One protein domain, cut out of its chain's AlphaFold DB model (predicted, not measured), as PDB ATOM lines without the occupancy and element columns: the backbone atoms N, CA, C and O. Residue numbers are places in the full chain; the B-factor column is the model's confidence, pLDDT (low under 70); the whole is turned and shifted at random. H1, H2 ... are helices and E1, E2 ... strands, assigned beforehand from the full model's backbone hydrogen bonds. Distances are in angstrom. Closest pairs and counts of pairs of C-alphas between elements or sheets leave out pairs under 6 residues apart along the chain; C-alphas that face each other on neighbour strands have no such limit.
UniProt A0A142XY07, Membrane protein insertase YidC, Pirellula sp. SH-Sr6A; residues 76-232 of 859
ATOM      1  N   PHE A  76     119.342 139.840  27.864       96.31
ATOM      2  CA  PHE A  76     120.680 139.664  28.403       96.31
ATOM      3  C   PHE A  76     120.716 140.297  29.784       96.31
ATOM      4  O   PHE A  76     120.363 141.466  29.936       96.31
ATOM      5  N   VAL A  77     121.117 139.523  30.790       97.44
ATOM      6  CA  VAL A  77     121.246 140.020  32.160       97.44
ATOM      7  C   VAL A  77     122.721 140.207  32.486       97.44
ATOM      8  O   VAL A  77     123.496 139.260  32.380       97.44
ATOM      9  N   LEU A  78     123.092 141.424  32.880       97.94
ATOM     10  CA  LEU A  78     124.402 141.744  33.443       97.94
ATOM     11  C   LEU A  78     124.276 141.922  34.960       97.94
ATOM     12  O   LEU A  78     123.301 142.501  35.444       97.94
ATOM     13  N   GLY A  79     125.281 141.470  35.703       96.75
ATOM     14  CA  GLY A  79     125.313 141.494  37.163       96.75
ATOM     15  C   GLY A  79     124.694 140.248  37.799       96.75
ATOM     16  O   GLY A  79     124.307 139.293  37.126       96.75
ATOM     17  N   SER A  80     124.619 140.253  39.127       95.56
ATOM     18  CA  SER A  80     124.074 139.147  39.917       95.56
ATOM     19  C   SER A  80     123.439 139.664  41.202       95.56
ATOM     20  O   SER A  80     123.926 140.621  41.799       95.56
ATOM     21  N   MET A  81     122.356 139.017  41.634       94.25
ATOM     22  CA  MET A  81     121.705 139.256  42.926       94.25
ATOM     23  C   MET A  81     122.390 138.517  44.090       94.25
ATOM     24  O   MET A  81     122.023 138.737  45.255       94.25
ATOM     25  N   ALA A  82     123.336 137.621  43.780       92.19
ATOM     26  CA  ALA A  82     124.054 136.825  44.763       92.19
ATOM     27  C   ALA A  82     124.994 137.723  45.593       92.19
ATOM     28  O   ALA A  82     125.796 138.459  45.009       92.19
ATOM     29  N   PRO A  83     124.914 137.704  46.938       89.31
ATOM     30  CA  PRO A  83     125.762 138.536  47.794       89.31
ATOM     31  C   PRO A  83     127.267 138.390  47.513       89.31
ATOM     32  O   PRO A  83     127.997 139.379  47.514       89.31
ATOM     33  N   GLU A  84     127.721 137.165  47.256       90.69
ATOM     34  CA  GLU A  84     129.115 136.801  47.006       90.69
ATOM     35  C   GLU A  84     129.673 137.362  45.693       90.69
ATOM     36  O   GLU A  84     130.883 137.552  45.568       90.69
ATOM     37  N   ASP A  85     128.805 137.681  44.728       91.25
ATOM     38  CA  ASP A  85     129.232 138.239  43.450       91.25
ATOM     39  C   ASP A  85     129.585 139.727  43.548       91.25
ATOM     40  O   ASP A  85     130.364 140.213  42.726       91.25
ATOM     41  N   GLY A  86     129.058 140.434  44.553       91.19
ATOM     42  CA  GLY A  86     129.460 141.795  44.914       91.19
ATOM     43  C   GLY A  86     128.996 142.914  43.977       91.19
ATOM     44  O   GLY A  86     129.461 144.040  44.132       91.19
ATOM     45  N   TYR A  87     128.103 142.659  43.016       95.06
ATOM     46  CA  TYR A  87     127.569 143.709  42.139       95.06
ATOM     47  C   TYR A  87     126.653 144.686  42.896       95.06
ATOM     48  O   TYR A  87     125.887 144.292  43.772       95.06
ATOM     49  N   SER A  88     126.690 145.967  42.512       95.56
ATOM     50  CA  SER A  88     125.732 146.980  42.993       95.56
ATOM     51  C   SER A  88     124.415 146.948  42.211       95.56
ATOM     52  O   SER A  88     123.366 147.303  42.754       95.56
ATOM     53  N   LEU A  89     124.470 146.526  40.943       97.31
ATOM     54  CA  LEU A  89     123.374 146.580  39.980       97.31
ATOM     55  C   LEU A  89     123.142 145.225  39.297       97.31
ATOM     56  O   LEU A  89     124.077 144.456  39.080       97.31
ATOM     57  N   VAL A  90     121.898 144.989  38.893       97.56
ATOM     58  CA  VAL A  90     121.505 143.978  37.904       97.56
ATOM     59  C   VAL A  90     120.793 144.692  36.763       97.56
ATOM     60  O   VAL A  90     119.879 145.482  36.996       97.56
ATOM     61  N   VAL A  91     121.208 144.428  35.527       97.75
ATOM     62  CA  VAL A  91     120.728 145.133  34.332       97.75
ATOM     63  C   VAL A  91     120.145 144.127  33.355       97.75
ATOM     64  O   VAL A  91     120.846 143.219  32.920       97.75
ATOM     65  N   CYS A  92     118.877 144.299  32.990       97.12
ATOM     66  CA  CYS A  92     118.212 143.514  31.956       97.12
ATOM     67  C   CYS A  92     118.157 144.321  30.656       97.12
ATOM     68  O   CYS A  92     117.581 145.413  30.607       97.12
ATOM     69  N   LEU A  93     118.762 143.770  29.609       97.25
ATOM     70  CA  LEU A  93     118.860 144.342  28.272       97.25
ATOM     71  C   LEU A  93     117.979 143.535  27.319       97.25
ATOM     72  O   LEU A  93     117.955 142.309  27.403       97.25
ATOM     73  N   ASP A  94     117.300 144.208  26.396       95.00
ATOM     74  CA  ASP A  94     116.519 143.586  25.322       95.00
ATOM     75  C   ASP A  94     117.271 143.799  24.005       95.00
ATOM     76  O   ASP A  94     117.671 144.927  23.695       95.00
ATOM     77  N   ASN A  95     117.476 142.741  23.213       96.00
ATOM     78  CA  ASN A  95     118.082 142.917  21.892       96.00
ATOM     79  C   ASN A  95     117.187 143.715  20.941       96.00
ATOM     80  O   ASN A  95     117.683 144.261  19.956       96.00
ATOM     81  N   ARG A  96     115.897 143.862  21.247       94.25
ATOM     82  CA  ARG A  96     115.018 144.789  20.541       94.25
ATOM     83  C   ARG A  96     115.435 146.244  20.779       94.25
ATOM     84  O   ARG A  96     115.353 146.753  21.897       94.25
ATOM     85  N   GLY A  97     115.898 146.914  19.722       94.38
ATOM     86  CA  GLY A  97     116.496 148.254  19.795       94.38
ATOM     87  C   GLY A  97     117.782 148.314  20.635       94.38
ATOM     88  O   GLY A  97     118.243 149.406  20.986       94.38
ATOM     89  N   ALA A  98     118.324 147.145  21.011       96.81
ATOM     90  CA  ALA A  98     119.446 146.988  21.932       96.81
ATOM     91  C   ALA A  98     119.298 147.863  23.193       96.81
ATOM     92  O   ALA A  98     120.236 148.554  23.598       96.81
ATOM     93  N   GLY A  99     118.087 147.946  23.747       96.00
ATOM     94  CA  GLY A  99     117.712 148.888  24.803       96.00
ATOM     95  C   GLY A  99     117.821 148.308  26.213       96.00
ATOM     96  O   GLY A  99     117.874 147.097  26.412       96.00
ATOM     97  N   ILE A 100     117.803 149.190  27.212       96.38
ATOM     98  CA  ILE A 100     117.713 148.796  28.622       96.38
ATOM     99  C   ILE A 100     116.238 148.621  28.986       96.38
ATOM    100  O   ILE A 100     115.446 149.560  28.869       96.38
ATOM    101  N   GLU A 101     115.874 147.425  29.439       92.94
ATOM    102  CA  GLU A 101     114.524 147.095  29.905       92.94
ATOM    103  C   GLU A 101     114.392 147.367  31.408       92.94
ATOM    104  O   GLU A 101     113.378 147.914  31.842       92.94
ATOM    105  N   ARG A 102     115.430 147.049  32.201       93.69
ATOM    106  CA  ARG A 102     115.404 147.223  33.660       93.69
ATOM    107  C   ARG A 102     116.790 147.394  34.287       93.69
ATOM    108  O   ARG A 102     117.740 146.753  33.850       93.69
ATOM    109  N   ILE A 103     116.885 148.203  35.343       96.25
ATOM    110  CA  ILE A 103     118.056 148.318  36.229       96.25
ATOM    111  C   ILE A 103     117.585 148.178  37.678       96.25
ATOM    112  O   ILE A 103     116.806 149.005  38.152       96.25
ATOM    113  N   GLU A 104     118.081 147.166  38.385       95.06
ATOM    114  CA  GLU A 104     117.787 146.898  39.796       95.06
ATOM    115  C   GLU A 104     119.017 147.137  40.675       95.06
ATOM    116  O   GLU A 104     120.121 146.728  40.323       95.06
ATOM    117  N   VAL A 105     118.828 147.771  41.835       94.62
ATOM    118  CA  VAL A 105     119.884 147.968  42.835       94.62
ATOM    119  C   VAL A 105     119.882 146.809  43.812       94.62
ATOM    120  O   VAL A 105     118.942 146.634  44.587       94.62
ATOM    121  N   VAL A 106     120.961 146.038  43.796       94.62
ATOM    122  CA  VAL A 106     121.095 144.790  44.560       94.62
ATOM    123  C   VAL A 106     122.140 144.881  45.669       94.62
ATOM    124  O   VAL A 106     122.394 143.889  46.349       94.62
ATOM    125  N   GLN A 107     122.713 146.070  45.888       92.00
ATOM    126  CA  GLN A 107     123.643 146.318  46.987       92.00
ATOM    127  C   GLN A 107     123.025 145.916  48.336       92.00
ATOM    128  O   GLN A 107     121.856 146.204  48.624       92.00
ATOM    129  N   ARG A 108     123.832 145.261  49.175       89.31
ATOM    130  CA  ARG A 108     123.425 144.756  50.487       89.31
ATOM    131  C   ARG A 108     124.138 145.471  51.625       89.31
ATOM    132  O   ARG A 108     125.294 145.870  51.501       89.31
ATOM    133  N   ASN A 109     123.433 145.578  52.743       86.38
ATOM    134  CA  ASN A 109     124.002 145.963  54.026       86.38
ATOM    135  C   ASN A 109     124.905 144.836  54.575       86.38
ATOM    136  O   ASN A 109     124.791 143.689  54.134       86.38
ATOM    137  N   PRO A 110     125.757 145.110  55.583       84.56
ATOM    138  CA  PRO A 110     126.581 144.082  56.227       84.56
ATOM    139  C   PRO A 110     125.795 142.907  56.833       84.56
ATOM    140  O   PRO A 110     126.352 141.829  57.011       84.56
ATOM    141  N   ASP A 111     124.512 143.100  57.145       83.31
ATOM    142  CA  ASP A 111     123.605 142.058  57.644       83.31
ATOM    143  C   ASP A 111     122.978 141.192  56.527       83.31
ATOM    144  O   ASP A 111     122.179 140.300  56.806       83.31
ATOM    145  N   GLY A 112     123.330 141.447  55.262       83.94
ATOM    146  CA  GLY A 112     122.837 140.727  54.089       83.94
ATOM    147  C   GLY A 112     121.491 141.220  53.548       83.94
ATOM    148  O   GLY A 112     121.066 140.757  52.486       83.94
ATOM    149  N   THR A 113     120.823 142.168  54.209       85.62
ATOM    150  CA  THR A 113     119.566 142.760  53.716       85.62
ATOM    151  C   THR A 113     119.813 143.686  52.528       85.62
ATOM    152  O   THR A 113     120.904 144.238  52.374       85.62
ATOM    153  N   LEU A 114     118.808 143.871  51.664       88.94
ATOM    154  CA  LEU A 114     118.922 144.836  50.570       88.94
ATOM    155  C   LEU A 114     119.005 146.257  51.133       88.94
ATOM    156  O   LEU A 114     118.111 146.702  51.856       88.94
ATOM    157  N   GLN A 115     120.047 146.992  50.747       89.00
ATOM    158  CA  GLN A 115     120.231 148.381  51.168       89.00
ATOM    159  C   GLN A 115     119.129 149.286  50.602       89.00
ATOM    160  O   GLN A 115     118.669 150.213  51.268       89.00
ATOM    161  N   TYR A 116     118.666 148.983  49.386       88.62
ATOM    162  CA  TYR A 116     117.609 149.718  48.700       88.62
ATOM    163  C   TYR A 116     116.529 148.758  48.194       88.62
ATOM    164  O   TYR A 116     116.614 148.227  47.091       88.62
ATOM    165  N   ARG A 117     115.473 148.558  48.988       84.69
ATOM    166  CA  ARG A 117     114.273 147.794  48.570       84.69
ATOM    167  C   ARG A 117     113.153 148.699  48.050       84.69
ATOM    168  O   ARG A 117     113.183 149.911  48.292       84.69
ATOM    169  N   SER A 118     112.137 148.142  47.398       77.38
ATOM    170  CA  SER A 118     110.917 148.901  47.072       77.38
ATOM    171  C   SER A 118     110.181 149.338  48.351       77.38
ATOM    172  O   SER A 118     109.887 148.530  49.230       77.38
ATOM    173  N   LEU A 119     109.901 150.641  48.493       71.06
ATOM    174  CA  LEU A 119     109.241 151.210  49.680       71.06
ATOM    175  C   LEU A 119     107.728 150.984  49.707       71.06
ATOM    176  O   LEU A 119     107.137 150.932  50.782       71.06
ATOM    177  N   GLN A 120     107.100 150.865  48.542       59.03
ATOM    178  CA  GLN A 120     105.647 150.711  48.434       59.03
ATOM    179  C   GLN A 120     105.175 149.297  48.792       59.03
ATOM    180  O   GLN A 120     104.009 149.078  49.109       59.03
ATOM    181  N   GLU A 121     106.092 148.334  48.747       56.19
ATOM    182  CA  GLU A 121     105.814 146.903  48.866       56.19
ATOM    183  C   GLU A 121     106.446 146.289  50.107       56.19
ATOM    184  O   GLU A 121     106.538 145.068  50.211       56.19
ATOM    185  N   LYS A 122     106.848 147.151  51.048       50.22
ATOM    186  CA  LYS A 122     107.665 146.861  52.228       50.22
ATOM    187  C   LYS A 122     107.238 145.633  53.049       50.22
ATOM    188  O   LYS A 122     108.060 145.080  53.767       50.22
ATOM    189  N   GLU A 123     105.994 145.184  52.904       50.06
ATOM    190  CA  GLU A 123     105.435 144.016  53.594       50.06
ATOM    191  C   GLU A 123     104.721 143.006  52.670       50.06
ATOM    192  O   GLU A 123     104.090 142.074  53.167       50.06
ATOM    193  N   ARG A 124     104.690 143.205  51.338       54.78
ATOM    194  CA  ARG A 124     103.602 142.626  50.517       54.78
ATOM    195  C   ARG A 124     103.959 141.965  49.189       54.78
ATOM    196  O   ARG A 124     103.023 141.484  48.559       54.78
ATOM    197  N   GLN A 125     105.226 141.886  48.776       68.25
ATOM    198  CA  GLN A 125     105.603 141.097  47.592       68.25
ATOM    199  C   GLN A 125     106.935 140.378  47.799       68.25
ATOM    200  O   GLN A 125     107.997 140.995  47.806       68.25
ATOM    201  N   GLY A 126     106.870 139.058  47.975       85.69
ATOM    202  CA  GLY A 126     108.031 138.201  47.748       85.69
ATOM    203  C   GLY A 126     108.487 138.339  46.297       85.69
ATOM    204  O   GLY A 126     107.673 138.609  45.417       85.69
ATOM    205  N   TYR A 127     109.782 138.194  46.047       91.06
ATOM    206  CA  TYR A 127     110.367 138.420  44.731       91.06
ATOM    207  C   TYR A 127     111.067 137.173  44.213       91.06
ATOM    208  O   TYR A 127     111.850 136.565  44.938       91.06
ATOM    209  N   ALA A 128     110.799 136.804  42.960       93.62
ATOM    210  CA  ALA A 128     111.451 135.673  42.302       93.62
ATOM    211  C   ALA A 128     112.685 136.085  41.471       93.62
ATOM    212  O   ALA A 128     113.474 135.228  41.090       93.62
ATOM    213  N   GLY A 129     112.865 137.382  41.199       93.25
ATOM    214  CA  GLY A 129     113.709 137.881  40.109       93.25
ATOM    215  C   GLY A 129     112.861 138.408  38.946       93.25
ATOM    216  O   GLY A 129     111.675 138.088  38.833       93.25
ATOM    217  N   TYR A 130     113.445 139.242  38.084       92.75
ATOM    218  CA  TYR A 130     112.741 139.778  36.920       92.75
ATOM    219  C   TYR A 130     112.721 138.741  35.801       92.75
ATOM    220  O   TYR A 130     113.744 138.499  35.167       92.75
ATOM    221  N   LEU A 131     111.554 138.135  35.566       92.75
ATOM    222  CA  LEU A 131     111.416 137.009  34.637       92.75
ATOM    223  C   LEU A 131     111.150 137.401  33.172       92.75
ATOM    224  O   LEU A 131     111.196 136.541  32.291       92.75
ATOM    225  N   ALA A 132     110.845 138.679  32.913       90.12
ATOM    226  CA  ALA A 132     110.456 139.199  31.595       90.12
ATOM    227  C   ALA A 132     109.413 138.304  30.882       90.12
ATOM    228  O   ALA A 132     109.616 137.854  29.755       90.12
ATOM    229  N   LEU A 133     108.308 137.995  31.575       89.25
ATOM    230  CA  LEU A 133     107.318 137.009  31.126       89.25
ATOM    231  C   LEU A 133     106.597 137.434  29.840       89.25
ATOM    232  O   LEU A 133     106.014 138.521  29.755       89.25
ATOM    233  N   GLU A 134     106.549 136.524  28.871       86.12
ATOM    234  CA  GLU A 134     105.833 136.696  27.606       86.12
ATOM    235  C   GLU A 134     104.752 135.636  27.414       86.12
ATOM    236  O   GLU A 134     104.970 134.454  27.670       86.12
ATOM    237  N   ASN A 135     103.594 136.048  26.893       77.88
ATOM    238  CA  ASN A 135     102.599 135.099  26.407       77.88
ATOM    239  C   ASN A 135     103.120 134.454  25.120       77.88
ATOM    240  O   ASN A 135     103.415 135.151  24.150       77.88
ATOM    241  N   THR A 136     103.164 133.130  25.087       61.81
ATOM    242  CA  THR A 136     103.441 132.367  23.864       61.81
ATOM    243  C   THR A 136     102.223 131.525  23.534       61.81
ATOM    244  O   THR A 136     101.908 130.581  24.254       61.81
ATOM    245  N   ALA A 137     101.542 131.867  22.441       52.06
ATOM    246  CA  ALA A 137     100.664 130.941  21.742       52.06
ATOM    247  C   ALA A 137     101.521 130.252  20.676       52.06
ATOM    248  O   ALA A 137     101.781 130.824  19.623       52.06
ATOM    249  N   LEU A 138     102.036 129.064  20.979       46.78
ATOM    250  CA  LEU A 138     102.529 128.172  19.932       46.78
ATOM    251  C   LEU A 138     101.320 127.416  19.382       46.78
ATOM    252  O   LEU A 138     100.490 126.940  20.161       46.78
ATOM    253  N   GLU A 139     101.212 127.309  18.059       40.56
ATOM    254  CA  GLU A 139     100.221 126.434  17.431       40.56
ATOM    255  C   GLU A 139     100.344 125.027  18.051       40.56
ATOM    256  O   GLU A 139     101.422 124.438  18.086       40.56
ATOM    257  N   ASN A 140      99.241 124.510  18.603       45.91
ATOM    258  CA  ASN A 140      99.113 123.178  19.214       45.91
ATOM    259  C   ASN A 140      99.856 122.906  20.544       45.91
ATOM    260  O   ASN A 140     100.048 121.742  20.892       45.91
ATOM    261  N   THR A 141     100.215 123.923  21.340       47.31
ATOM    262  CA  THR A 141     100.720 123.720  22.724       47.31
ATOM    263  C   THR A 141      99.802 124.415  23.744       47.31
ATOM    264  O   THR A 141      99.299 125.495  23.431       47.31
ATOM    265  N   PRO A 142      99.546 123.852  24.947       51.12
ATOM    266  CA  PRO A 142      98.791 124.556  25.987       51.12
ATOM    267  C   PRO A 142      99.405 125.930  26.305       51.12
ATOM    268  O   PRO A 142     100.625 126.103  26.268       51.12
ATOM    269  N   SER A 143      98.546 126.913  26.585       68.56
ATOM    270  CA  SER A 143      98.920 128.302  26.867       68.56
ATOM    271  C   SER A 143      99.868 128.400  28.071       68.56
ATOM    272  O   SER A 143      99.580 127.890  29.150       68.56
ATOM    273  N   GLY A 144     101.009 129.071  27.893       79.94
ATOM    274  CA  GLY A 144     102.040 129.221  28.925       79.94
ATOM    275  C   GLY A 144     102.768 130.564  28.842       79.94
ATOM    276  O   GLY A 144     102.756 131.229  27.799       79.94
ATOM    277  N   LEU A 145     103.414 130.958  29.943       89.38
ATOM    278  CA  LEU A 145     104.256 132.159  30.012       89.38
ATOM    279  C   LEU A 145     105.723 131.772  29.836       89.38
ATOM    280  O   LEU A 145     106.276 131.068  30.677       89.38
ATOM    281  N   THR A 146     106.362 132.248  28.771       91.38
ATOM    282  CA  THR A 146     107.797 132.041  28.555       91.38
ATOM    283  C   THR A 146     108.600 133.003  29.426       91.38
ATOM    284  O   THR A 146     108.374 134.215  29.397       91.38
ATOM    285  N   ILE A 147     109.553 132.461  30.178       94.00
ATOM    286  CA  ILE A 147     110.554 133.205  30.939       94.00
ATOM    287  C   ILE A 147     111.639 133.663  29.967       94.00
ATOM    288  O   ILE A 147     112.228 132.851  29.257       94.00
ATOM    289  N   ARG A 148     111.917 134.966  29.913       93.44
ATOM    290  CA  ARG A 148     112.915 135.529  28.985       93.44
ATOM    291  C   ARG A 148     114.168 136.030  29.673       93.44
ATOM    292  O   ARG A 148     115.194 136.148  29.017       93.44
ATOM    293  N   ALA A 149     114.098 136.277  30.974       94.75
ATOM    294  CA  ALA A 149     115.237 136.654  31.791       94.75
ATOM    295  C   ALA A 149     115.210 135.852  33.092       94.75
ATOM    296  O   ALA A 149     114.148 135.596  33.645       94.75
ATOM    297  N   VAL A 150     116.377 135.457  33.591       96.62
ATOM    298  CA  VAL A 150     116.525 134.926  34.949       96.62
ATOM    299  C   VAL A 150     117.803 135.529  35.517       96.62
ATOM    300  O   VAL A 150     118.889 135.124  35.102       96.62
ATOM    301  N   PRO A 151     117.714 136.524  36.416       96.38
ATOM    302  CA  PRO A 151     118.912 137.125  36.974       96.38
ATOM    303  C   PRO A 151     119.728 136.111  37.784       96.38
ATOM    304  O   PRO A 151     119.146 135.412  38.623       96.38
ATOM    305  N   PRO A 152     121.057 136.032  37.594       96.12
ATOM    306  CA  PRO A 152     121.916 135.210  38.439       96.12
ATOM    307  C   PRO A 152     121.728 135.548  39.924       96.12
ATOM    308  O   PRO A 152     121.482 136.701  40.281       96.12
ATOM    309  N   GLY A 153     121.763 134.532  40.789       94.38
ATOM    310  CA  GLY A 153     121.544 134.691  42.231       94.38
ATOM    311  C   GLY A 153     120.114 135.048  42.656       94.38
ATOM    312  O   GLY A 153     119.856 135.201  43.850       94.38
ATOM    313  N   SER A 154     119.174 135.203  41.718       96.06
ATOM    314  CA  SER A 154     117.760 135.401  42.056       96.06
ATOM    315  C   SER A 154     117.127 134.109  42.590       96.06
ATOM    316  O   SER A 154     117.592 133.014  42.267       96.06
ATOM    317  N   PRO A 155     116.019 134.190  43.344       96.00
ATOM    318  CA  PRO A 155     115.280 133.000  43.765       96.00
ATOM    319  C   PRO A 155     114.836 132.077  42.625       96.00
ATOM    320  O   PRO A 155     114.757 130.871  42.825       96.00
ATOM    321  N   ALA A 156     114.576 132.613  41.430       96.62
ATOM    322  CA  ALA A 156     114.306 131.816  40.237       96.62
ATOM    323  C   ALA A 156     115.545 131.056  39.747       96.62
ATOM    324  O   ALA A 156     115.443 129.869  39.441       96.62
ATOM    325  N   ALA A 157     116.719 131.695  39.730       96.56
ATOM    326  CA  ALA A 157     117.977 131.024  39.393       96.56
ATOM    327  C   ALA A 157     118.342 129.926  40.407       96.56
ATOM    328  O   ALA A 157     118.926 128.911  40.039       96.56
ATOM    329  N   LEU A 158     117.982 130.129  41.678       95.38
ATOM    330  CA  LEU A 158     118.236 129.206  42.791       95.38
ATOM    331  C   LEU A 158     117.089 128.209  43.035       95.38
ATOM    332  O   LEU A 158     117.111 127.483  44.032       95.38
ATOM    333  N   ALA A 159     116.078 128.187  42.163       95.75
ATOM    334  CA  ALA A 159     114.930 127.302  42.292       95.75
ATOM    335  C   ALA A 159     115.365 125.832  42.313       95.75
ATOM    336  O   ALA A 159     116.253 125.428  41.565       95.75
ATOM    337  N   LYS A 160     114.708 125.016  43.136       94.44
ATOM    338  CA  LYS A 160     114.973 123.577  43.209       94.44
ATOM    339  C   LYS A 160     113.968 122.825  42.360       94.44
ATOM    340  O   LYS A 160     112.767 122.988  42.561       94.44
ATOM    341  N   ASN A 161     114.451 121.986  41.454       93.88
ATOM    342  CA  ASN A 161     113.600 121.019  40.780       93.88
ATOM    343  C   ASN A 161     113.239 119.903  41.781       93.88
ATOM    344  O   ASN A 161     114.121 119.251  42.338       93.88
ATOM    345  N   LEU A 162     111.949 119.730  42.065       91.81
ATOM    346  CA  LEU A 162     111.460 118.728  43.016       91.81
ATOM    347  C   LEU A 162     111.447 117.312  42.427       91.81
ATOM    348  O   LEU A 162     111.457 116.343  43.183       91.81
ATOM    349  N   ASP A 163     111.457 117.202  41.100       86.25
ATOM    350  CA  ASP A 163     111.452 115.936  40.367       86.25
ATOM    351  C   ASP A 163     112.881 115.463  40.019       86.25
ATOM    352  O   ASP A 163     113.089 114.291  39.708       86.25
ATOM    353  N   ASP A 164     113.879 116.352  40.121       85.94
ATOM    354  CA  ASP A 164     115.309 116.056  39.965       85.94
ATOM    355  C   ASP A 164     116.161 116.895  40.932       85.94
ATOM    356  O   ASP A 164     116.426 118.075  40.701       85.94
ATOM    357  N   ALA A 165     116.661 116.262  41.997       73.81
ATOM    358  CA  ALA A 165     117.460 116.925  43.029       73.81
ATOM    359  C   ALA A 165     118.800 117.506  42.528       73.81
ATOM    360  O   ALA A 165     119.372 118.360  43.205       73.81
ATOM    361  N   ASN A 166     119.298 117.064  41.365       76.31
ATOM    362  CA  ASN A 166     120.507 117.601  40.732       76.31
ATOM    363  C   ASN A 166     120.191 118.619  39.621       76.31
ATOM    364  O   ASN A 166     121.108 119.119  38.962       76.31
ATOM    365  N   GLY A 167     118.912 118.925  39.401       74.44
ATOM    366  CA  GLY A 167     118.463 119.857  38.380       74.44
ATOM    367  C   GLY A 167     118.907 121.293  38.666       74.44
ATOM    368  O   GLY A 167     118.844 121.782  39.794       74.44
ATOM    369  N   SER A 168     119.329 122.001  37.619       86.06
ATOM    370  CA  SER A 168     119.546 123.454  37.650       86.06
ATOM    371  C   SER A 168     118.247 124.200  37.973       86.06
ATOM    372  O   SER A 168     117.188 123.703  37.593       86.06
ATOM    373  N   GLY A 169     118.318 125.423  38.505       93.31
ATOM    374  CA  GLY A 169     117.144 126.293  38.639       93.31
ATOM    375  C   GLY A 169     116.518 126.736  37.309       93.31
ATOM    376  O   GLY A 169     116.801 126.182  36.238       93.31
ATOM    377  N   LEU A 170     115.635 127.737  37.382       96.00
ATOM    378  CA  LEU A 170     114.939 128.256  36.203       96.00
ATOM    379  C   LEU A 170     115.918 128.928  35.239       96.00
ATOM    380  O   LEU A 170     116.918 129.516  35.653       96.00
ATOM    381  N   GLN A 171     115.611 128.863  33.947       94.81
ATOM    382  CA  GLN A 171     116.446 129.391  32.870       94.81
ATOM    383  C   GLN A 171     115.610 130.190  31.860       94.81
ATOM    384  O   GLN A 171     114.418 129.918  31.689       94.81
ATOM    385  N   PRO A 172     116.206 131.167  31.149       93.81
ATOM    386  CA  PRO A 172     115.563 131.767  29.984       93.81
ATOM    387  C   PRO A 172     115.146 130.685  28.973       93.81
ATOM    388  O   PRO A 172     115.932 129.799  28.655       93.81
ATOM    389  N   GLY A 173     113.914 130.763  28.472       91.44
ATOM    390  CA  GLY A 173     113.294 129.758  27.602       91.44
ATOM    391  C   GLY A 173     112.335 128.808  28.326       91.44
ATOM    392  O   GLY A 173     111.441 128.254  27.686       91.44
ATOM    393  N   ASP A 174     112.443 128.668  29.652       93.56
ATOM    394  CA  ASP A 174     111.490 127.887  30.444       93.56
ATOM    395  C   ASP A 174     110.071 128.457  30.329       93.56
ATOM    396  O   ASP A 174     109.862 129.673  30.356       93.56
ATOM    397  N   ARG A 175     109.067 127.577  30.232       92.25
ATOM    398  CA  ARG A 175     107.657 127.981  30.155       92.25
ATOM    399  C   ARG A 175     106.919 127.637  31.435       92.25
ATOM    400  O   ARG A 175     106.851 126.471  31.811       92.25
ATOM    401  N   ILE A 176     106.306 128.634  32.062       93.31
ATOM    402  CA  ILE A 176     105.376 128.434  33.173       93.31
ATOM    403  C   ILE A 176     104.058 127.930  32.595       93.31
ATOM    404  O   ILE A 176     103.391 128.649  31.847       93.31
ATOM    405  N   VAL A 177     103.694 126.703  32.960       91.69
ATOM    406  CA  VAL A 177     102.460 126.031  32.518       91.69
ATOM    407  C   VAL A 177     101.421 125.911  33.636       91.69
ATOM    408  O   VAL A 177     100.263 125.600  33.379       91.69
ATOM    409  N   GLY A 178     101.795 126.216  34.881       91.69
ATOM    410  CA  GLY A 178     100.860 126.264  36.002       91.69
ATOM    411  C   GLY A 178     101.530 126.534  37.345       91.69
ATOM    412  O   GLY A 178     102.752 126.615  37.450       91.69
ATOM    413  N   TRP A 179     100.715 126.662  38.386       92.38
ATOM    414  CA  TRP A 179     101.139 126.729  39.785       92.38
ATOM    415  C   TRP A 179     100.030 126.176  40.684       92.38
ATOM    416  O   TRP A 179      98.881 126.012  40.262       92.38
ATOM    417  N   LYS A 180     100.365 125.876  41.938       87.31
ATOM    418  CA  LYS A 180      99.397 125.355  42.909       87.31
ATOM    419  C   LYS A 180      98.297 126.386  43.198       87.31
ATOM    420  O   LYS A 180      98.586 127.488  43.660       87.31
ATOM    421  N   GLY A 181      97.037 126.010  42.967       83.06
ATOM    422  CA  GLY A 181      95.873 126.882  43.184       83.06
ATOM    423  C   GLY A 181      95.542 127.823  42.018       83.06
ATOM    424  O   GLY A 181      94.837 128.807  42.226       83.06
ATOM    425  N   LEU A 182      96.062 127.563  40.814       87.12
ATOM    426  CA  LEU A 182      95.586 128.216  39.594       87.12
ATOM    427  C   LEU A 182      94.200 127.675  39.207       87.12
ATOM    428  O   LEU A 182      94.066 126.496  38.889       87.12
ATOM    429  N   ASP A 183      93.201 128.557  39.166       75.81
ATOM    430  CA  ASP A 183      91.865 128.255  38.646       75.81
ATOM    431  C   ASP A 183      91.710 128.749  37.194       75.81
ATOM    432  O   ASP A 183      91.911 129.934  36.889       75.81
ATOM    433  N   GLY A 184      91.300 127.854  36.289       79.44
ATOM    434  CA  GLY A 184      91.097 128.134  34.859       79.44
ATOM    435  C   GLY A 184      92.391 128.415  34.083       79.44
ATOM    436  O   GLY A 184      93.481 128.088  34.539       79.44
ATOM    437  N   ASP A 185      92.274 129.061  32.918       81.56
ATOM    438  CA  ASP A 185      93.414 129.229  32.004       81.56
ATOM    439  C   ASP A 185      94.507 130.143  32.557       81.56
ATOM    440  O   ASP A 185      94.224 131.174  33.182       81.56
ATOM    441  N   LEU A 186      95.758 129.784  32.281       85.69
ATOM    442  CA  LEU A 186      96.936 130.562  32.626       85.69
ATOM    443  C   LEU A 186      97.008 131.842  31.778       85.69
ATOM    444  O   LEU A 186      96.850 131.819  30.559       85.69
ATOM    445  N   SER A 187      97.263 132.976  32.430       83.81
ATOM    446  CA  SER A 187      97.499 134.258  31.762       83.81
ATOM    447  C   SER A 187      98.463 135.124  32.566       83.81
ATOM    448  O   SER A 187      98.566 134.982  33.788       83.81
ATOM    449  N   ARG A 188      99.132 136.069  31.890       82.44
ATOM    450  CA  ARG A 188     100.026 137.043  32.540       82.44
ATOM    451  C   ARG A 188      99.329 137.816  33.662       82.44
ATOM    452  O   ARG A 188      99.856 137.891  34.764       82.44
ATOM    453  N   SER A 189      98.101 138.282  33.427       81.56
ATOM    454  CA  SER A 189      97.336 139.023  34.438       81.56
ATOM    455  C   SER A 189      97.033 138.184  35.686       81.56
ATOM    456  O   SER A 189      97.122 138.688  36.805       81.56
ATOM    457  N   LYS A 190      96.710 136.891  35.535       85.31
ATOM    458  CA  LYS A 190      96.505 136.004  36.693       85.31
ATOM    459  C   LYS A 190      97.803 135.755  37.456       85.31
ATOM    460  O   LYS A 190      97.775 135.726  38.684       85.31
ATOM    461  N   PHE A 191      98.917 135.593  36.744       86.81
ATOM    462  CA  PHE A 191     100.230 135.458  37.371       86.81
ATOM    463  C   PHE A 191     100.571 136.708  38.190       86.81
ATOM    464  O   PHE A 191     100.936 136.591  39.356       86.81
ATOM    465  N   GLU A 192     100.360 137.901  37.629       81.44
ATOM    466  CA  GLU A 192     100.570 139.178  38.318       81.44
ATOM    467  C   GLU A 192      99.692 139.283  39.578       81.44
ATOM    468  O   GLU A 192     100.217 139.492  40.670       81.44
ATOM    469  N   GLN A 193      98.385 139.005  39.478       81.75
ATOM    470  CA  GLN A 193      97.460 138.996  40.625       81.75
ATOM    471  C   GLN A 193      97.839 137.986  41.720       81.75
ATOM    472  O   GLN A 193      97.566 138.211  42.905       81.75
ATOM    473  N   TRP A 194      98.418 136.847  41.339       86.94
ATOM    474  CA  TRP A 194      98.907 135.848  42.281       86.94
ATOM    475  C   TRP A 194     100.215 136.299  42.943       86.94
ATOM    476  O   TRP A 194     100.310 136.268  44.172       86.94
ATOM    477  N   SER A 195     101.167 136.808  42.157       85.94
ATOM    478  CA  SER A 195     102.447 137.335  42.647       85.94
ATOM    479  C   SER A 195     102.296 138.562  43.548       85.94
ATOM    480  O   SER A 195     103.047 138.744  44.505       85.94
ATOM    481  N   ASP A 196     101.226 139.335  43.353       80.19
ATOM    482  CA  ASP A 196     100.847 140.468  44.195       80.19
ATOM    483  C   ASP A 196     100.579 140.090  45.662       80.19
ATOM    484  O   ASP A 196     100.577 140.964  46.536       80.19
ATOM    485  N   LYS A 197     100.331 138.802  45.935       84.00
ATOM    486  CA  LYS A 197     100.052 138.258  47.271       84.00
ATOM    487  C   LYS A 197     101.272 137.607  47.918       84.00
ATOM    488  O   LYS A 197     101.173 137.202  49.075       84.00
ATOM    489  N   TRP A 198     102.391 137.498  47.211       88.12
ATOM    490  CA  TRP A 198     103.585 136.833  47.714       88.12
ATOM    491  C   TRP A 198     104.190 137.546  48.926       88.12
ATOM    492  O   TRP A 198     104.000 138.748  49.131       88.12
ATOM    493  N   ARG A 199     104.967 136.821  49.732       87.94
ATOM    494  CA  ARG A 199     105.743 137.387  50.847       87.94
ATOM    495  C   ARG A 199     107.210 136.960  50.772       87.94
ATOM    496  O   ARG A 199     107.476 135.837  50.350       87.94
ATOM    497  N   PRO A 200     108.165 137.817  51.173       88.25
ATOM    498  CA  PRO A 200     109.550 137.388  51.344       88.25
ATOM    499  C   PRO A 200     109.635 136.186  52.298       88.25
ATOM    500  O   PRO A 200     108.911 136.129  53.290       88.25
ATOM    501  N   GLY A 201     110.484 135.213  51.975       90.19
ATOM    502  CA  GLY A 201     110.641 133.946  52.693       90.19
ATOM    503  C   GLY A 201     109.578 132.883  52.383       90.19
ATOM    504  O   GLY A 201     109.743 131.738  52.792       90.19
ATOM    505  N   GLN A 202     108.504 133.222  51.661       92.88
ATOM    506  CA  GLN A 202     107.486 132.252  51.260       92.88
ATOM    507  C   GLN A 202     108.038 131.284  50.209       92.88
ATOM    508  O   GLN A 202     108.677 131.708  49.246       92.88
ATOM    509  N   GLU A 203     107.720 130.000  50.353       95.44
ATOM    510  CA  GLU A 203     107.950 129.004  49.309       95.44
ATOM    511  C   GLU A 203     106.767 128.954  48.337       95.44
ATOM    512  O   GLU A 203     105.600 128.916  48.747       95.44
ATOM    513  N   ILE A 204     107.070 128.964  47.042       95.00
ATOM    514  CA  ILE A 204     106.091 128.788  45.967       95.00
ATOM    515  C   ILE A 204     106.533 127.669  45.029       95.00
ATOM    516  O   ILE A 204     107.723 127.396  44.896       95.00
ATOM    517  N   GLU A 205     105.568 127.056  44.352       95.25
ATOM    518  CA  GLU A 205     105.798 125.977  43.392       95.25
ATOM    519  C   GLU A 205     105.268 126.386  42.016       95.25
ATOM    520  O   GLU A 205     104.098 126.765  41.876       95.25
ATOM    521  N   LEU A 206     106.130 126.299  41.006       94.81
ATOM    522  CA  LEU A 206     105.807 126.539  39.603       94.81
ATOM    523  C   LEU A 206     105.949 125.242  38.816       94.81
ATOM    524  O   LEU A 206     106.943 124.535  38.948       94.81
ATOM    525  N   LYS A 207     104.981 124.963  37.949       94.12
ATOM    526  CA  LYS A 207     105.087 123.907  36.944       94.12
ATOM    527  C   LYS A 207     105.738 124.476  35.700       94.12
ATOM    528  O   LYS A 207     105.240 125.457  35.134       94.12
ATOM    529  N   ILE A 208     106.835 123.859  35.291       94.00
ATOM    530  CA  ILE A 208     107.691 124.347  34.220       94.00
ATOM    531  C   ILE A 208     107.800 123.295  33.127       94.00
ATOM    532  O   ILE A 208     108.104 122.133  33.387       94.00
ATOM    533  N   GLN A 209     107.603 123.736  31.890       92.62
ATOM    534  CA  GLN A 209     107.892 122.971  30.689       92.62
ATOM    535  C   GLN A 209     109.155 123.537  30.037       92.62
ATOM    536  O   GLN A 209     109.102 124.565  29.353       92.62
ATOM    537  N   ARG A 210     110.279 122.843  30.227       91.38
ATOM    538  CA  ARG A 210     111.541 123.124  29.532       91.38
ATOM    539  C   ARG A 210     111.568 122.405  28.186       91.38
ATOM    540  O   ARG A 210     111.018 121.311  28.049       91.38
ATOM    541  N   GLU A 211     112.151 123.029  27.173       87.00
ATOM    542  CA  GLU A 211     112.277 122.412  25.852       87.00
ATOM    543  C   GLU A 211     113.105 121.118  25.934       87.00
ATOM    544  O   GLU A 211     114.159 121.082  26.563       87.00
ATOM    545  N   GLY A 212     112.596 120.031  25.347       86.25
ATOM    546  CA  GLY A 212     113.263 118.724  25.358       86.25
ATOM    547  C   GLY A 212     113.248 117.968  26.697       86.25
ATOM    548  O   GLY A 212     113.816 116.880  26.764       86.25
ATOM    549  N   ALA A 213     112.592 118.488  27.740       87.62
ATOM    550  CA  ALA A 213     112.470 117.847  29.054       87.62
ATOM    551  C   ALA A 213     110.992 117.602  29.432       87.62
ATOM    552  O   ALA A 213     110.110 118.281  28.901       87.62
ATOM    553  N   PRO A 214     110.677 116.646  30.326       88.81
ATOM    554  CA  PRO A 214     109.321 116.504  30.858       88.81
ATOM    555  C   PRO A 214     108.908 117.730  31.695       88.81
ATOM    556  O   PRO A 214     109.763 118.459  32.200       88.81
ATOM    557  N   GLU A 215     107.595 117.950  31.848       92.00
ATOM    558  CA  GLU A 215     107.067 118.913  32.828       92.00
ATOM    559  C   GLU A 215     107.603 118.557  34.219       92.00
ATOM    560  O   GLU A 215     107.533 117.398  34.628       92.00
ATOM    561  N   ALA A 216     108.124 119.556  34.932       92.94
ATOM    562  CA  ALA A 216     108.653 119.391  36.279       92.94
ATOM    563  C   ALA A 216     108.212 120.533  37.202       92.94
ATOM    564  O   ALA A 216     107.923 121.651  36.756       92.94
ATOM    565  N   THR A 217     108.171 120.254  38.500       94.88
ATOM    566  CA  THR A 217     107.809 121.226  39.532       94.88
ATOM    567  C   THR A 217     109.056 121.852  40.136       94.88
ATOM    568  O   THR A 217     109.934 121.165  40.651       94.88
ATOM    569  N   TYR A 218     109.109 123.178  40.119       95.88
ATOM    570  CA  TYR A 218     110.188 123.962  40.699       95.88
ATOM    571  C   TYR A 218     109.702 124.683  41.945       95.88
ATOM    572  O   TYR A 218     108.707 125.407  41.899       95.88
ATOM    573  N   GLN A 219     110.434 124.521  43.041       95.88
ATOM    574  CA  GLN A 219     110.205 125.236  44.286       95.88
ATOM    575  C   GLN A 219     111.137 126.448  44.383       95.88
ATOM    576  O   GLN A 219     112.350 126.329  44.197       95.88
ATOM    577  N   LEU A 220     110.575 127.616  44.697       95.31
ATOM    578  CA  LEU A 220     111.302 128.870  44.875       95.31
ATOM    579  C   LEU A 220     111.068 129.406  46.286       95.31
ATOM    580  O   LEU A 220     109.920 129.540  46.704       95.31
ATOM    581  N   THR A 221     112.137 129.800  46.978       95.56
ATOM    582  CA  THR A 221     112.050 130.567  48.229       95.56
ATOM    583  C   THR A 221     112.167 132.053  47.913       95.56
ATOM    584  O   THR A 221     113.240 132.538  47.564       95.56
ATOM    585  N   LEU A 222     111.063 132.787  48.010       94.12
ATOM    586  CA  LEU A 222     110.992 134.175  47.561       94.12
ATOM    587  C   LEU A 222     111.878 135.115  48.386       94.12
ATOM    588  O   LEU A 222     111.917 135.045  49.612       94.12
ATOM    589  N   GLY A 223     112.554 136.043  47.710       90.06
ATOM    590  CA  GLY A 223     113.425 137.044  48.327       90.06
ATOM    591  C   GLY A 223     112.727 138.379  48.591       90.06
ATOM    592  O   GLY A 223     111.546 138.564  48.288       90.06
ATOM    593  N   GLU A 224     113.480 139.337  49.134       87.12
ATOM    594  CA  GLU A 224     113.088 140.749  49.122       87.12
ATOM    595  C   GLU A 224     113.219 141.330  47.705       87.12
ATOM    596  O   GLU A 224     114.137 140.982  46.960       87.12
ATOM    597  N   LYS A 225     112.318 142.246  47.340       87.88
ATOM    598  CA  LYS A 225     112.369 142.929  46.045       87.88
ATOM    599  C   LYS A 225     113.344 144.116  46.085       87.88
ATOM    600  O   LYS A 225     113.109 145.049  46.869       87.88
ATOM    601  N   PRO A 226     114.402 144.126  45.253       90.25
ATOM    602  CA  PRO A 226     115.266 145.290  45.107       90.25
ATOM    603  C   PRO A 226     114.493 146.470  44.531       90.25
ATOM    604  O   PRO A 226     113.417 146.323  43.948       90.25
ATOM    605  N   LEU A 227     115.036 147.668  44.715       89.00
ATOM    606  CA  LEU A 227     114.551 148.830  43.992       89.00
ATOM    607  C   LEU A 227     114.977 148.730  42.525       89.00
ATOM    608  O   LEU A 227     116.166 148.676  42.221       89.00
ATOM    609  N   ASP A 228     114.015 148.791  41.618       88.06
ATOM    610  CA  ASP A 228     114.238 148.956  40.190       88.06
ATOM    611  C   ASP A 228     114.308 150.442  39.830       88.06
ATOM    612  O   ASP A 228     113.282 151.091  39.668       88.06
ATOM    613  N   ILE A 229     115.509 151.020  39.730       90.69
ATOM    614  CA  ILE A 229     115.662 152.454  39.432       90.69
ATOM    615  C   ILE A 229     115.115 152.776  38.049       90.69
ATOM    616  O   ILE A 229     114.362 153.733  37.936       90.69
ATOM    617  N   VAL A 230     115.483 152.005  37.026       91.38
ATOM    618  CA  VAL A 230     115.024 152.180  35.639       91.38
ATOM    619  C   VAL A 230     114.190 150.968  35.262       91.38
ATOM    620  O   VAL A 230     114.607 149.837  35.512       91.38
ATOM    621  N   ARG A 231     113.037 151.190  34.640       86.50
ATOM    622  CA  ARG A 231     112.188 150.123  34.102       86.50
ATOM    623  C   ARG A 231     111.391 150.632  32.912       86.50
ATOM    624  O   ARG A 231     110.996 151.795  32.895       86.50
ATOM    625  N   ALA A 232     111.118 149.777  31.938       78.12
ATOM    626  CA  ALA A 232     110.042 150.061  31.003       78.12
ATOM    627  C   ALA A 232     108.692 150.056  31.766       78.12
ATOM    628  O   ALA A 232     108.527 149.411  32.803       78.12
TER     629      ALA A 232
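This is residues 76 to 232 of the 859 residues of the protein "Membrane protein insertase YidC" of Pirellula sp. SH-Sr6A (UniProt A0A142XY07). There is little regular structure: two separate antiparallel sheets, E1 E2 E3 E9 and strongly twisted E4 E5 E6 E7 E8, stand on either side of a core of loops, with helix H1 on the larger. The printed part has 157 residues, under half in named elements, mostly strand, with H1 between E6 and E7; it is compact, with radius of gyration of the C-alphas 15.4 A and spans of 47 by 36 by 32 A.

Start at the meander E1, residues 76 to 78, E2, 89 to 94, and E3, 99 to 105, each strand antiparallel to the one before; N 76 and O 93 are 2.9 A apart, within hydrogen-bond range. Next find E4, 134 to 136, E5, 144 to 146, and E6, 175 to 179, another meander. H1, 188 to 195, has every O i to N i+4 pair within hydrogen-bond range; its height over the sheet is 8.4 A. E7, 203 to 209, and E8, 216 to 221, form a hairpin, with N 204 and O 220 at 2.9 A. E9, 227 to 231, is antiparallel to E3, with N 103 and O 230 at 2.8 A.

Find C-alpha 76 at (120.680, 139.664, 28.403) and C-alpha 231 at (112.188, 150.123, 34.102). E7 is 19.6 A long.

The printed part has no cut. Links E3 to E4 and E5 to E6 are long. Residues 120 to 125 and 136 to 143 have pLDDT under 70.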